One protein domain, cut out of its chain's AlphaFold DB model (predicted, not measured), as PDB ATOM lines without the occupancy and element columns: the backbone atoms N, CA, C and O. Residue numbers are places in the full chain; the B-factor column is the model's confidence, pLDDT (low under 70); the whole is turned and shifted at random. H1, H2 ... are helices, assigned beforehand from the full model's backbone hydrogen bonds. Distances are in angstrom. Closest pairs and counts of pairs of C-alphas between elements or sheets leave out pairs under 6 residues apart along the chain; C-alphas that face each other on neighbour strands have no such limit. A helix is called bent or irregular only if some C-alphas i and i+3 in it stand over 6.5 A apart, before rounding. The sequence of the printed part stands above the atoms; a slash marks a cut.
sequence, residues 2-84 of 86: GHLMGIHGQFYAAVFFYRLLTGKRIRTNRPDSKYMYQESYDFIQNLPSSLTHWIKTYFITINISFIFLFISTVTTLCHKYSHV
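What this domain is: This is residues 2 to 84 of the 86 residues of an uncharacterized protein of Photorhabdus luminescens (UniProt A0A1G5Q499). What shape is it? Long helix H3 makes most of the length, its beginning meeting the end of H1 at a corner; residues 2 to 10 and 60 to 84 stick out, and short H2 packs on H1's end. What builds it? The printed part is all helix, 83 residues with three named helices, H1, H2, H3 in chain order, extended, radius of gyration of the C-alphas 18.3 A, spanning 58 by 34 by 27 A.

Where its parts are: Where is H3? Residues 49 to 82, 48.5 A, ending at C-alpha 82 (121.300, 104.675, 112.866); it is only just irregular, C-alphas 51 and 54 being 6.8 A apart. And the others? H1 is residues 2 to 21, 28.8 A, from C-alpha 2 (145.363, 126.284, 136.886); H2 is residues 38 to 45.

How they stand to each other: What touches H3? H1 residues 14 to 21 touch H3 residues 52 to 59, opposite ways at a steep tilt of 61 degrees; the closest C-alphas, Tyr 18 and Ile 55, are 6.5 A apart. And H2? H1 residues 17 to 21 touch it, about perpendicular at 81 degrees; the closest C-alphas, Leu 20 and Tyr 41, are 5.3 A apart. Backbones? Every O i to N i+4 pair is within hydrogen-bond range in H1 and H2, 28 of 30 in H3.

The domain as a whole: How large? The farthest C-alphas, Asp 32 and His 83, are 59.0 A apart. Links? The printed part has no cut; H1 to H2 is a long link. Low confidence? pLDDT is under 70 at residues 2 to 9, 33, and 83 to 84.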
ATOM      1  N   GLY A   2     144.126 125.787 137.530       54.41
ATOM      2  CA  GLY A   2     145.363 126.284 136.886       54.41
ATOM      3  C   GLY A   2     145.955 125.418 135.756       54.41
ATOM      4  O   GLY A   2     146.548 125.956 134.829       54.41
ATOM      5  N   HIS A   3     145.746 124.094 135.767       52.41
ATOM      6  CA  HIS A   3     146.320 123.185 134.758       52.41
ATOM      7  C   HIS A   3     145.762 123.416 133.339       52.41
ATOM      8  O   HIS A   3     146.508 123.432 132.364       52.41
ATOM      9  N   LEU A   4     144.455 123.681 133.218       52.75
ATOM     10  CA  LEU A   4     143.821 124.006 131.933       52.75
ATOM     11  C   LEU A   4     144.291 125.362 131.392       52.75
ATOM     12  O   LEU A   4     144.444 125.512 130.184       52.75
ATOM     13  N   MET A   5     144.582 126.321 132.277       52.59
ATOM     14  CA  MET A   5     145.121 127.641 131.929       52.59
ATOM     15  C   MET A   5     146.521 127.546 131.305       52.59
ATOM     16  O   MET A   5     146.805 128.257 130.345       52.59
ATOM     17  N   GLY A   6     147.361 126.624 131.790       60.03
ATOM     18  CA  GLY A   6     148.675 126.341 131.203       60.03
ATOM     19  C   GLY A   6     148.577 125.799 129.774       60.03
ATOM     20  O   GLY A   6     149.249 126.305 128.877       60.03
ATOM     21  N   ILE A   7     147.681 124.835 129.535       61.00
ATOM     22  CA  ILE A   7     147.451 124.247 128.203       61.00
ATOM     23  C   ILE A   7     146.866 125.290 127.239       61.00
ATOM     24  O   ILE A   7     147.316 125.416 126.100       61.00
ATOM     25  N   HIS A   8     145.893 126.083 127.702       61.53
ATOM     26  CA  HIS A   8     145.306 127.157 126.901       61.53
ATOM     27  C   HIS A   8     146.347 128.236 126.563       61.53
ATOM     28  O   HIS A   8     146.437 128.658 125.413       61.53
ATOM     29  N   GLY A   9     147.178 128.638 127.528       68.69
ATOM     30  CA  GLY A   9     148.248 129.618 127.322       68.69
ATOM     31  C   GLY A   9     149.295 129.150 126.310       68.69
ATOM     32  O   GLY A   9     149.671 129.913 125.418       68.69
ATOM     33  N   GLN A  10     149.704 127.881 126.386       73.06
ATOM     34  CA  GLN A  10     150.626 127.276 125.421       73.06
ATOM     35  C   GLN A  10     150.042 127.258 124.004       73.06
ATOM     36  O   GLN A  10     150.723 127.640 123.050       73.06
ATOM     37  N   PHE A  11     148.767 126.883 123.860       79.06
ATOM     38  CA  PHE A  11     148.093 126.886 122.563       79.06
ATOM     39  C   PHE A  11     147.983 128.299 121.975       79.06
ATOM     40  O   PHE A  11     148.305 128.510 120.806       79.06
ATOM     41  N   TYR A  12     147.591 129.288 122.786       81.44
ATOM     42  CA  TYR A  12     147.511 130.685 122.352       81.44
ATOM     43  C   TYR A  12     148.867 131.223 121.881       81.44
ATOM     44  O   TYR A  12     148.928 131.858 120.827       81.44
ATOM     45  N   ALA A  13     149.949 130.928 122.607       82.19
ATOM     46  CA  ALA A  13     151.299 131.310 122.204       82.19
ATOM     47  C   ALA A  13     151.709 130.643 120.878       82.19
ATOM     48  O   ALA A  13     152.164 131.326 119.960       82.19
ATOM     49  N   ALA A  14     151.485 129.335 120.728       83.62
ATOM     50  CA  ALA A  14     151.812 128.609 119.499       83.62
ATOM     51  C   ALA A  14     151.034 129.144 118.281       83.62
ATOM     52  O   ALA A  14     151.616 129.381 117.221       83.62
ATOM     53  N   VAL A  15     149.730 129.400 118.436       84.62
ATOM     54  CA  VAL A  15     148.885 129.999 117.388       84.62
ATOM     55  C   VAL A  15     149.352 131.410 117.041       84.62
ATOM     56  O   VAL A  15     149.344 131.785 115.868       84.62
ATOM     57  N   PHE A  16     149.750 132.199 118.036       86.62
ATOM     58  CA  PHE A  16     150.255 133.551 117.834       86.62
ATOM     59  C   PHE A  16     151.534 133.553 116.986       86.62
ATOM     60  O   PHE A  16     151.571 134.214 115.946       86.62
ATOM     61  N   PHE A  17     152.534 132.746 117.353       87.38
ATOM     62  CA  PHE A  17     153.767 132.626 116.569       87.38
ATOM     63  C   PHE A  17     153.524 132.030 115.182       87.38
ATOM     64  O   PHE A  17     154.110 132.494 114.206       87.38
ATOM     65  N   TYR A  18     152.609 131.068 115.052       87.38
ATOM     66  CA  TYR A  18     152.216 130.534 113.749       87.38
ATOM     67  C   TYR A  18     151.580 131.604 112.845       87.38
ATOM     68  O   TYR A  18     151.874 131.672 111.649       87.38
ATOM     69  N   ARG A  19     150.729 132.478 113.400       87.94
ATOM     70  CA  ARG A  19     150.133 133.600 112.654       87.94
ATOM     71  C   ARG A  19     151.179 134.628 112.226       87.94
ATOM     72  O   ARG A  19     151.098 135.100 111.096       87.94
ATOM     73  N   LEU A  20     152.168 134.921 113.074       89.38
ATOM     74  CA  LEU A  20     153.311 135.765 112.703       89.38
ATOM     75  C   LEU A  20     154.131 135.130 111.571       89.38
ATOM     76  O   LEU A  20     154.390 135.773 110.557       89.38
ATOM     77  N   LEU A  21     154.459 133.843 111.690       88.38
ATOM     78  CA  LEU A  21     155.241 133.111 110.689       88.38
ATOM     79  C   LEU A  21     154.540 133.039 109.325       88.38
ATOM     80  O   LEU A  21     155.189 133.061 108.287       88.38
ATOM     81  N   THR A  22     153.209 132.959 109.321       85.69
ATOM     82  CA  THR A  22     152.393 132.899 108.096       85.69
ATOM     83  C   THR A  22     152.014 134.274 107.541       85.69
ATOM     84  O   THR A  22     151.296 134.347 106.548       85.69
ATOM     85  N   GLY A  23     152.458 135.369 108.172       85.56
ATOM     86  CA  GLY A  23     152.120 136.728 107.738       85.56
ATOM     87  C   GLY A  23     150.646 137.099 107.942       85.56
ATOM     88  O   GLY A  23     150.156 138.071 107.364       85.56
ATOM     89  N   LYS A  24     149.893 136.334 108.746       86.12
ATOM     90  CA  LYS A  24     148.486 136.643 109.023       86.12
ATOM     91  C   LYS A  24     148.396 137.899 109.878       86.12
ATOM     92  O   LYS A  24     148.904 137.921 110.992       86.12
ATOM     93  N   ARG A  25     147.645 138.900 109.410       84.50
ATOM     94  CA  ARG A  25     147.423 140.155 110.146       84.50
ATOM     95  C   ARG A  25     146.778 139.894 111.509       84.50
ATOM     96  O   ARG A  25     145.611 139.508 111.596       84.50
ATOM     97  N   ILE A  26     147.531 140.142 112.574       86.94
ATOM     98  CA  ILE A  26     147.055 140.096 113.958       86.94
ATOM     99  C   ILE A  26     146.587 141.497 114.348       86.94
ATOM    100  O   ILE A  26     147.349 142.459 114.256       86.94
ATOM    101  N   ARG A  27     145.322 141.615 114.765       83.00
ATOM    102  CA  ARG A  27     144.761 142.873 115.263       83.00
ATOM    103  C   ARG A  27     145.266 143.123 116.680       83.00
ATOM    104  O   ARG A  27     145.120 142.264 117.546       83.00
ATOM    105  N   THR A  28     145.802 144.309 116.908       82.38
ATOM    106  CA  THR A  28     146.186 144.804 118.230       82.38
ATOM    107  C   THR A  28     145.159 145.841 118.663       82.38
ATOM    108  O   THR A  28     144.731 146.667 117.861       82.38
ATOM    109  N   ASN A  29     144.725 145.808 119.925       75.69
ATOM    110  CA  ASN A  29     143.777 146.798 120.454       75.69
ATOM    111  C   ASN A  29     144.497 148.077 120.918       75.69
ATOM    112  O   ASN A  29     144.164 148.647 121.953       75.69
ATOM    113  N   ARG A  30     145.549 148.460 120.187       74.94
ATOM    114  CA  ARG A  30     146.399 149.601 120.501       74.94
ATOM    115  C   ARG A  30     145.849 150.858 119.815       74.94
ATOM    116  O   ARG A  30     145.426 150.760 118.662       74.94
ATOM    117  N   PRO A  31     145.824 152.013 120.503       71.38
ATOM    118  CA  PRO A  31     145.303 153.262 119.942       71.38
ATOM    119  C   PRO A  31     146.151 153.779 118.768       71.38
ATOM    120  O   PRO A  31     145.624 154.411 117.860       71.38
ATOM    121  N   ASP A  32     147.445 153.467 118.776       75.25
ATOM    122  CA  ASP A  32     148.476 153.860 117.812       75.25
ATOM    123  C   ASP A  32     148.534 152.961 116.567       75.25
ATOM    124  O   ASP A  32     148.855 153.429 115.476       75.25
ATOM    125  N   SER A  33     148.180 151.679 116.693       68.44
ATOM    126  CA  SER A  33     148.144 150.764 115.553       68.44
ATOM    127  C   SER A  33     147.085 149.679 115.713       68.44
ATOM    128  O   SER A  33     147.087 148.880 116.658       68.44
ATOM    129  N   LYS A  34     146.210 149.598 114.705       83.38
ATOM    130  CA  LYS A  34     145.157 148.580 114.583       83.38
ATOM    131  C   LYS A  34     145.726 147.169 114.387       83.38
ATOM    132  O   LYS A  34     145.032 146.190 114.664       83.38
ATOM    133  N   TYR A  35     146.956 147.043 113.893       85.62
ATOM    134  CA  TYR A  35     147.587 145.762 113.580       85.62
ATOM    135  C   TYR A  35     149.000 145.675 114.160       85.62
ATOM    136  O   TYR A  35     149.652 146.687 114.409       85.62
ATOM    137  N   MET A  36     149.487 144.450 114.338       87.50
ATOM    138  CA  MET A  36     150.880 144.216 114.711       87.50
ATOM    139  C   MET A  36     151.836 144.862 113.695       87.50
ATOM    140  O   MET A  36     151.577 144.808 112.492       87.50
ATOM    141  N   TYR A  37     152.936 145.437 114.183       87.00
ATOM    142  CA  TYR A  37     153.974 146.056 113.359       87.00
ATOM    143  C   TYR A  37     154.633 145.048 112.407       87.00
ATOM    144  O   TYR A  37     154.848 143.890 112.773       87.00
ATOM    145  N   GLN A  38     154.979 145.508 111.199       87.06
ATOM    146  CA  GLN A  38     155.582 144.677 110.150       87.06
ATOM    147  C   GLN A  38     156.912 144.047 110.604       87.06
ATOM    148  O   GLN A  38     157.134 142.864 110.372       87.06
ATOM    149  N   GLU A  39     157.709 144.787 111.379       88.25
ATOM    150  CA  GLU A  39     158.990 144.332 111.940       88.25
ATOM    151  C   GLU A  39     158.879 143.015 112.722       88.25
ATOM    152  O   GLU A  39     159.789 142.193 112.701       88.25
ATOM    153  N   SER A  40     157.745 142.772 113.392       88.19
ATOM    154  CA  SER A  40     157.521 141.522 114.130       88.19
ATOM    155  C   SER A  40     157.372 140.312 113.201       88.19
ATOM    156  O   SER A  40     157.790 139.208 113.554       88.19
ATOM    157  N   TYR A  41     156.773 140.507 112.024       89.88
ATOM    158  CA  TYR A  41     156.658 139.461 111.008       89.88
ATOM    159  C   TYR A  41     158.012 139.216 110.354       89.88
ATOM    160  O   TYR A  41     158.428 138.063 110.256       89.88
ATOM    161  N   ASP A  42     158.716 140.289 109.994       91.06
ATOM    162  CA  ASP A  42     160.028 140.209 109.352       91.06
ATOM    163  C   ASP A  42     161.045 139.527 110.285       91.06
ATOM    164  O   ASP A  42     161.775 138.632 109.864       91.06
ATOM    165  N   PHE A  43     161.035 139.850 111.583       90.69
ATOM    166  CA  PHE A  43     161.875 139.188 112.585       90.69
ATOM    167  C   PHE A  43     161.641 137.672 112.641       90.69
ATOM    168  O   PHE A  43     162.589 136.893 112.554       90.69
ATOM    169  N   ILE A  44     160.380 137.238 112.759       89.19
ATOM    170  CA  ILE A  44     160.045 135.809 112.858       89.19
ATOM    171  C   ILE A  44     160.350 135.071 111.547       89.19
ATOM    172  O   ILE A  44     160.779 133.918 111.585       89.19
ATOM    173  N   GLN A  45     160.132 135.705 110.392       87.56
ATOM    174  CA  GLN A  45     160.403 135.099 109.085       87.56
ATOM    175  C   GLN A  45     161.903 134.967 108.796       87.56
ATOM    176  O   GLN A  45     162.300 134.024 108.114       87.56
ATOM    177  N   ASN A  46     162.728 135.851 109.360       90.81
ATOM    178  CA  ASN A  46     164.185 135.787 109.259       90.81
ATOM    179  C   ASN A  46     164.829 134.768 110.221       90.81
ATOM    180  O   ASN A  46     166.036 134.529 110.138       90.81
ATOM    181  N   LEU A  47     164.065 134.148 111.131       89.50
ATOM    182  CA  LEU A  47     164.595 133.103 112.008       89.50
ATOM    183  C   LEU A  47     164.987 131.850 111.209       89.50
ATOM    184  O   LEU A  47     164.284 131.456 110.272       89.50
ATOM    185  N   PRO A  48     166.063 131.153 111.613       88.69
ATOM    186  CA  PRO A  48     166.488 129.933 110.947       88.69
ATOM    187  C   PRO A  48     165.381 128.878 110.986       88.69
ATOM    188  O   PRO A  48     164.684 128.706 111.989       88.69
ATOM    189  N   SER A  49     165.241 128.127 109.889       82.00
ATOM    190  CA  SER A  49     164.167 127.138 109.744       82.00
ATOM    191  C   SER A  49     164.183 126.074 110.846       82.00
ATOM    192  O   SER A  49     163.125 125.558 111.191       82.00
ATOM    193  N   SER A  50     165.338 125.765 111.440       84.06
ATOM    194  CA  SER A  50     165.434 124.863 112.598       84.06
ATOM    195  C   SER A  50     164.592 125.341 113.787       84.06
ATOM    196  O   SER A  50     163.988 124.526 114.481       84.06
ATOM    197  N   LEU A  51     164.483 126.660 113.976       81.19
ATOM    198  CA  LEU A  51     163.721 127.286 115.054       81.19
ATOM    199  C   LEU A  51     162.237 127.474 114.730       81.19
ATOM    200  O   LEU A  51     161.450 127.680 115.643       81.19
ATOM    201  N   THR A  52     161.832 127.432 113.460       85.00
ATOM    202  CA  THR A  52     160.429 127.655 113.054       85.00
ATOM    203  C   THR A  52     159.726 126.367 112.625       85.00
ATOM    204  O   THR A  52     158.494 126.284 112.640       85.00
ATOM    205  N   HIS A  53     160.489 125.323 112.291       85.75
ATOM    206  CA  HIS A  53     159.968 124.046 111.809       85.75
ATOM    207  C   HIS A  53     159.109 123.311 112.849       85.75
ATOM    208  O   HIS A  53     158.078 122.732 112.497       85.75
ATOM    209  N   TRP A  54     159.473 123.381 114.135       83.69
ATOM    210  CA  TRP A  54     158.689 122.755 115.205       83.69
ATOM    211  C   TRP A  54     157.285 123.363 115.321       83.69
ATOM    212  O   TRP A  54     156.333 122.628 115.556       83.69
ATOM    213  N   ILE A  55     157.126 124.671 115.067       85.50
ATOM    214  CA  ILE A  55     155.826 125.364 115.107       85.50
ATOM    215  C   ILE A  55     154.918 124.849 113.990       85.50
ATOM    216  O   ILE A  55     153.754 124.529 114.227       85.50
ATOM    217  N   LYS A  56     155.456 124.736 112.767       84.06
ATOM    218  CA  LYS A  56     154.717 124.189 111.617       84.06
ATOM    219  C   LYS A  56     154.303 122.740 111.874       84.06
ATOM    220  O   LYS A  56     153.137 122.399 111.695       84.06
ATOM    221  N   THR A  57     155.243 121.924 112.350       86.62
ATOM    222  CA  THR A  57     155.010 120.509 112.680       86.62
ATOM    223  C   THR A  57     153.933 120.369 113.755       86.62
ATOM    224  O   THR A  57     152.983 119.615 113.578       86.62
ATOM    225  N   TYR A  58     154.019 121.157 114.828       84.62
ATOM    226  CA  TYR A  58     153.030 121.182 115.904       84.62
ATOM    227  C   TYR A  58     151.620 121.502 115.389       84.62
ATOM    228  O   TYR A  58     150.656 120.820 115.742       84.62
ATOM    229  N   PHE A  59     151.498 122.502 114.507       83.81
ATOM    230  CA  PHE A  59     150.208 122.888 113.937       83.81
ATOM    231  C   PHE A  59     149.615 121.778 113.064       83.81
ATOM    232  O   PHE A  59     148.430 121.472 113.188       83.81
ATOM    233  N   ILE A  60     150.431 121.141 112.221       87.38
ATOM    234  CA  ILE A  60     150.000 120.010 111.387       87.38
ATOM    235  C   ILE A  60     149.504 118.858 112.267       87.38
ATOM    236  O   ILE A  60     148.384 118.386 112.074       87.38
ATOM    237  N   THR A  61     150.280 118.464 113.280       89.06
ATOM    238  CA  THR A  61     149.920 117.370 114.192       89.06
ATOM    239  C   THR A  61     148.598 117.635 114.911       89.06
ATOM    240  O   THR A  61     147.749 116.749 114.962       89.06
ATOM    241  N   ILE A  62     148.370 118.855 115.414       87.25
ATOM    242  CA  ILE A  62     147.091 119.211 116.051       87.25
ATOM    243  C   ILE A  62     145.912 119.090 115.082       87.25
ATOM    244  O   ILE A  62     144.874 118.553 115.465       87.25
ATOM    245  N   ASN A  63     146.054 119.572 113.843       86.56
ATOM    246  CA  ASN A  63     144.969 119.504 112.861       86.56
ATOM    247  C   ASN A  63     144.640 118.051 112.495       86.56
ATOM    248  O   ASN A  63     143.466 117.693 112.443       86.56
ATOM    249  N   ILE A  64     145.661 117.207 112.316       92.19
ATOM    250  CA  ILE A  64     145.479 115.770 112.066       92.19
ATOM    251  C   ILE A  64     144.743 115.115 113.241       92.19
ATOM    252  O   ILE A  64     143.715 114.470 113.034       92.19
ATOM    253  N   SER A  65     145.207 115.330 114.476       90.69
ATOM    254  CA  SER A  65     144.556 114.795 115.679       90.69
ATOM    255  C   SER A  65     143.098 115.245 115.800       90.69
ATOM    256  O   SER A  65     142.225 114.442 116.125       90.69
ATOM    257  N   PHE A  66     142.810 116.513 115.498       89.81
ATOM    258  CA  PHE A  66     141.449 117.045 115.536       89.81
ATOM    259  C   PHE A  66     140.540 116.400 114.481       89.81
ATOM    260  O   PHE A  66     139.410 116.033 114.798       89.81
ATOM    261  N   ILE A  67     141.034 116.198 113.254       95.31
ATOM    262  CA  ILE A  67     140.290 115.512 112.185       95.31
ATOM    263  C   ILE A  67     139.941 114.079 112.603       95.31
ATOM    264  O   ILE A  67     138.788 113.671 112.463       95.31
ATOM    265  N   PHE A  68     140.893 113.333 113.170       94.69
ATOM    266  CA  PHE A  68     140.634 111.974 113.659       94.69
ATOM    267  C   PHE A  68     139.561 111.944 114.755       94.69
ATOM    268  O   PHE A  68     138.640 111.127 114.694       94.69
ATOM    269  N   LEU A  69     139.635 112.859 115.727       93.69
ATOM    270  CA  LEU A  69     138.616 112.980 116.775       93.69
ATOM    271  C   LEU A  69     137.240 113.334 116.201       93.69
ATOM    272  O   LEU A  69     136.229 112.779 116.637       93.69
ATOM    273  N   PHE A  70     137.194 114.219 115.204       93.12
ATOM    274  CA  PHE A  70     135.953 114.616 114.549       93.12
ATOM    275  C   PHE A  70     135.304 113.440 113.812       93.12
ATOM    276  O   PHE A  70     134.134 113.145 114.050       93.12
ATOM    277  N   ILE A  71     136.071 112.712 112.993       95.31
ATOM    278  CA  ILE A  71     135.587 111.525 112.267       95.31
ATOM    279  C   ILE A  71     135.078 110.458 113.243       95.31
ATOM    280  O   ILE A  71     133.997 109.906 113.041       95.31
ATOM    281  N   SER A  72     135.818 110.195 114.323       93.94
ATOM    282  CA  SER A  72     135.412 109.242 115.364       93.94
ATOM    283  C   SER A  72     134.089 109.644 116.028       93.94
ATOM    284  O   SER A  72     133.174 108.825 116.172       93.94
ATOM    285  N   THR A  73     133.941 110.930 116.358       92.94
ATOM    286  CA  THR A  73     132.710 111.471 116.952       92.94
ATOM    287  C   THR A  73     131.533 111.334 115.994       92.94
ATOM    288  O   THR A  73     130.491 110.825 116.395       92.94
ATOM    289  N   VAL A  74     131.702 111.724 114.725       93.81
ATOM    290  CA  VAL A  74     130.665 111.595 113.689       93.81
ATOM    291  C   VAL A  74     130.267 110.135 113.500       93.81
ATOM    292  O   VAL A  74     129.081 109.832 113.519       93.81
ATOM    293  N   THR A  75     131.233 109.222 113.403       93.19
ATOM    294  CA  THR A  75     130.970 107.782 113.243       93.19
ATOM    295  C   THR A  75     130.175 107.227 114.425       93.19
ATOM    296  O   THR A  75     129.176 106.538 114.233       93.19
ATOM    297  N   THR A  76     130.565 107.584 115.652       92.25
ATOM    298  CA  THR A  76     129.847 107.194 116.876       92.25
ATOM    299  C   THR A  76     128.427 107.760 116.896       92.25
ATOM    300  O   THR A  76     127.482 107.067 117.278       92.25
ATOM    301  N   LEU A  77     128.262 109.009 116.455       91.00
ATOM    302  CA  LEU A  77     126.965 109.668 116.356       91.00
ATOM    303  C   LEU A  77     126.075 108.953 115.330       91.00
ATOM    304  O   LEU A  77     124.960 108.556 115.659       91.00
ATOM    305  N   CYS A  78     126.587 108.712 114.124       89.81
ATOM    306  CA  CYS A  78     125.899 107.976 113.070       89.81
ATOM    307  C   CYS A  78     125.499 106.577 113.538       89.81
ATOM    308  O   CYS A  78     124.352 106.203 113.351       89.81
ATOM    309  N   HIS A  79     126.382 105.835 114.212       88.44
ATOM    310  CA  HIS A  79     126.050 104.519 114.763       88.44
ATOM    311  C   HIS A  79     124.918 104.600 115.800       88.44
ATOM    312  O   HIS A  79     123.971 103.816 115.763       88.44
ATOM    313  N   LYS A  80     124.973 105.584 116.706       88.81
ATOM    314  CA  LYS A  80     123.948 105.783 117.739       88.81
ATOM    315  C   LYS A  80     122.579 106.141 117.152       88.81
ATOM    316  O   LYS A  80     121.574 105.608 117.609       88.81
ATOM    317  N   TYR A  81     122.527 107.030 116.160       84.56
ATOM    318  CA  TYR A  81     121.265 107.456 115.540       84.56
ATOM    319  C   TYR A  81     120.799 106.532 114.411       84.56
ATOM    320  O   TYR A  81     119.605 106.488 114.135       84.56
ATOM    321  N   SER A  82     121.680 105.729 113.816       74.75
ATOM    322  CA  SER A  82     121.300 104.675 112.866       74.75
ATOM    323  C   SER A  82     120.347 103.659 113.496       74.75
ATOM    324  O   SER A  82     119.511 103.115 112.789       74.75
ATOM    325  N   HIS A  83     120.440 103.427 114.808       60.03
ATOM    326  CA  HIS A  83     119.522 102.559 115.553       60.03
ATOM    327  C   HIS A  83     118.178 103.246 115.893       60.03
ATOM    328  O   HIS A  83     117.247 102.598 116.354       60.03
ATOM    329  N   VAL A  84     118.065 104.567 115.724       60.03
ATOM    330  CA  VAL A  84     116.827 105.329 115.991       60.03
ATOM    331  C   VAL A  84     115.960 105.460 114.730       60.03
ATOM    332  O   VAL A  84     114.754 105.651 114.837       60.03
TER     333      VAL A  84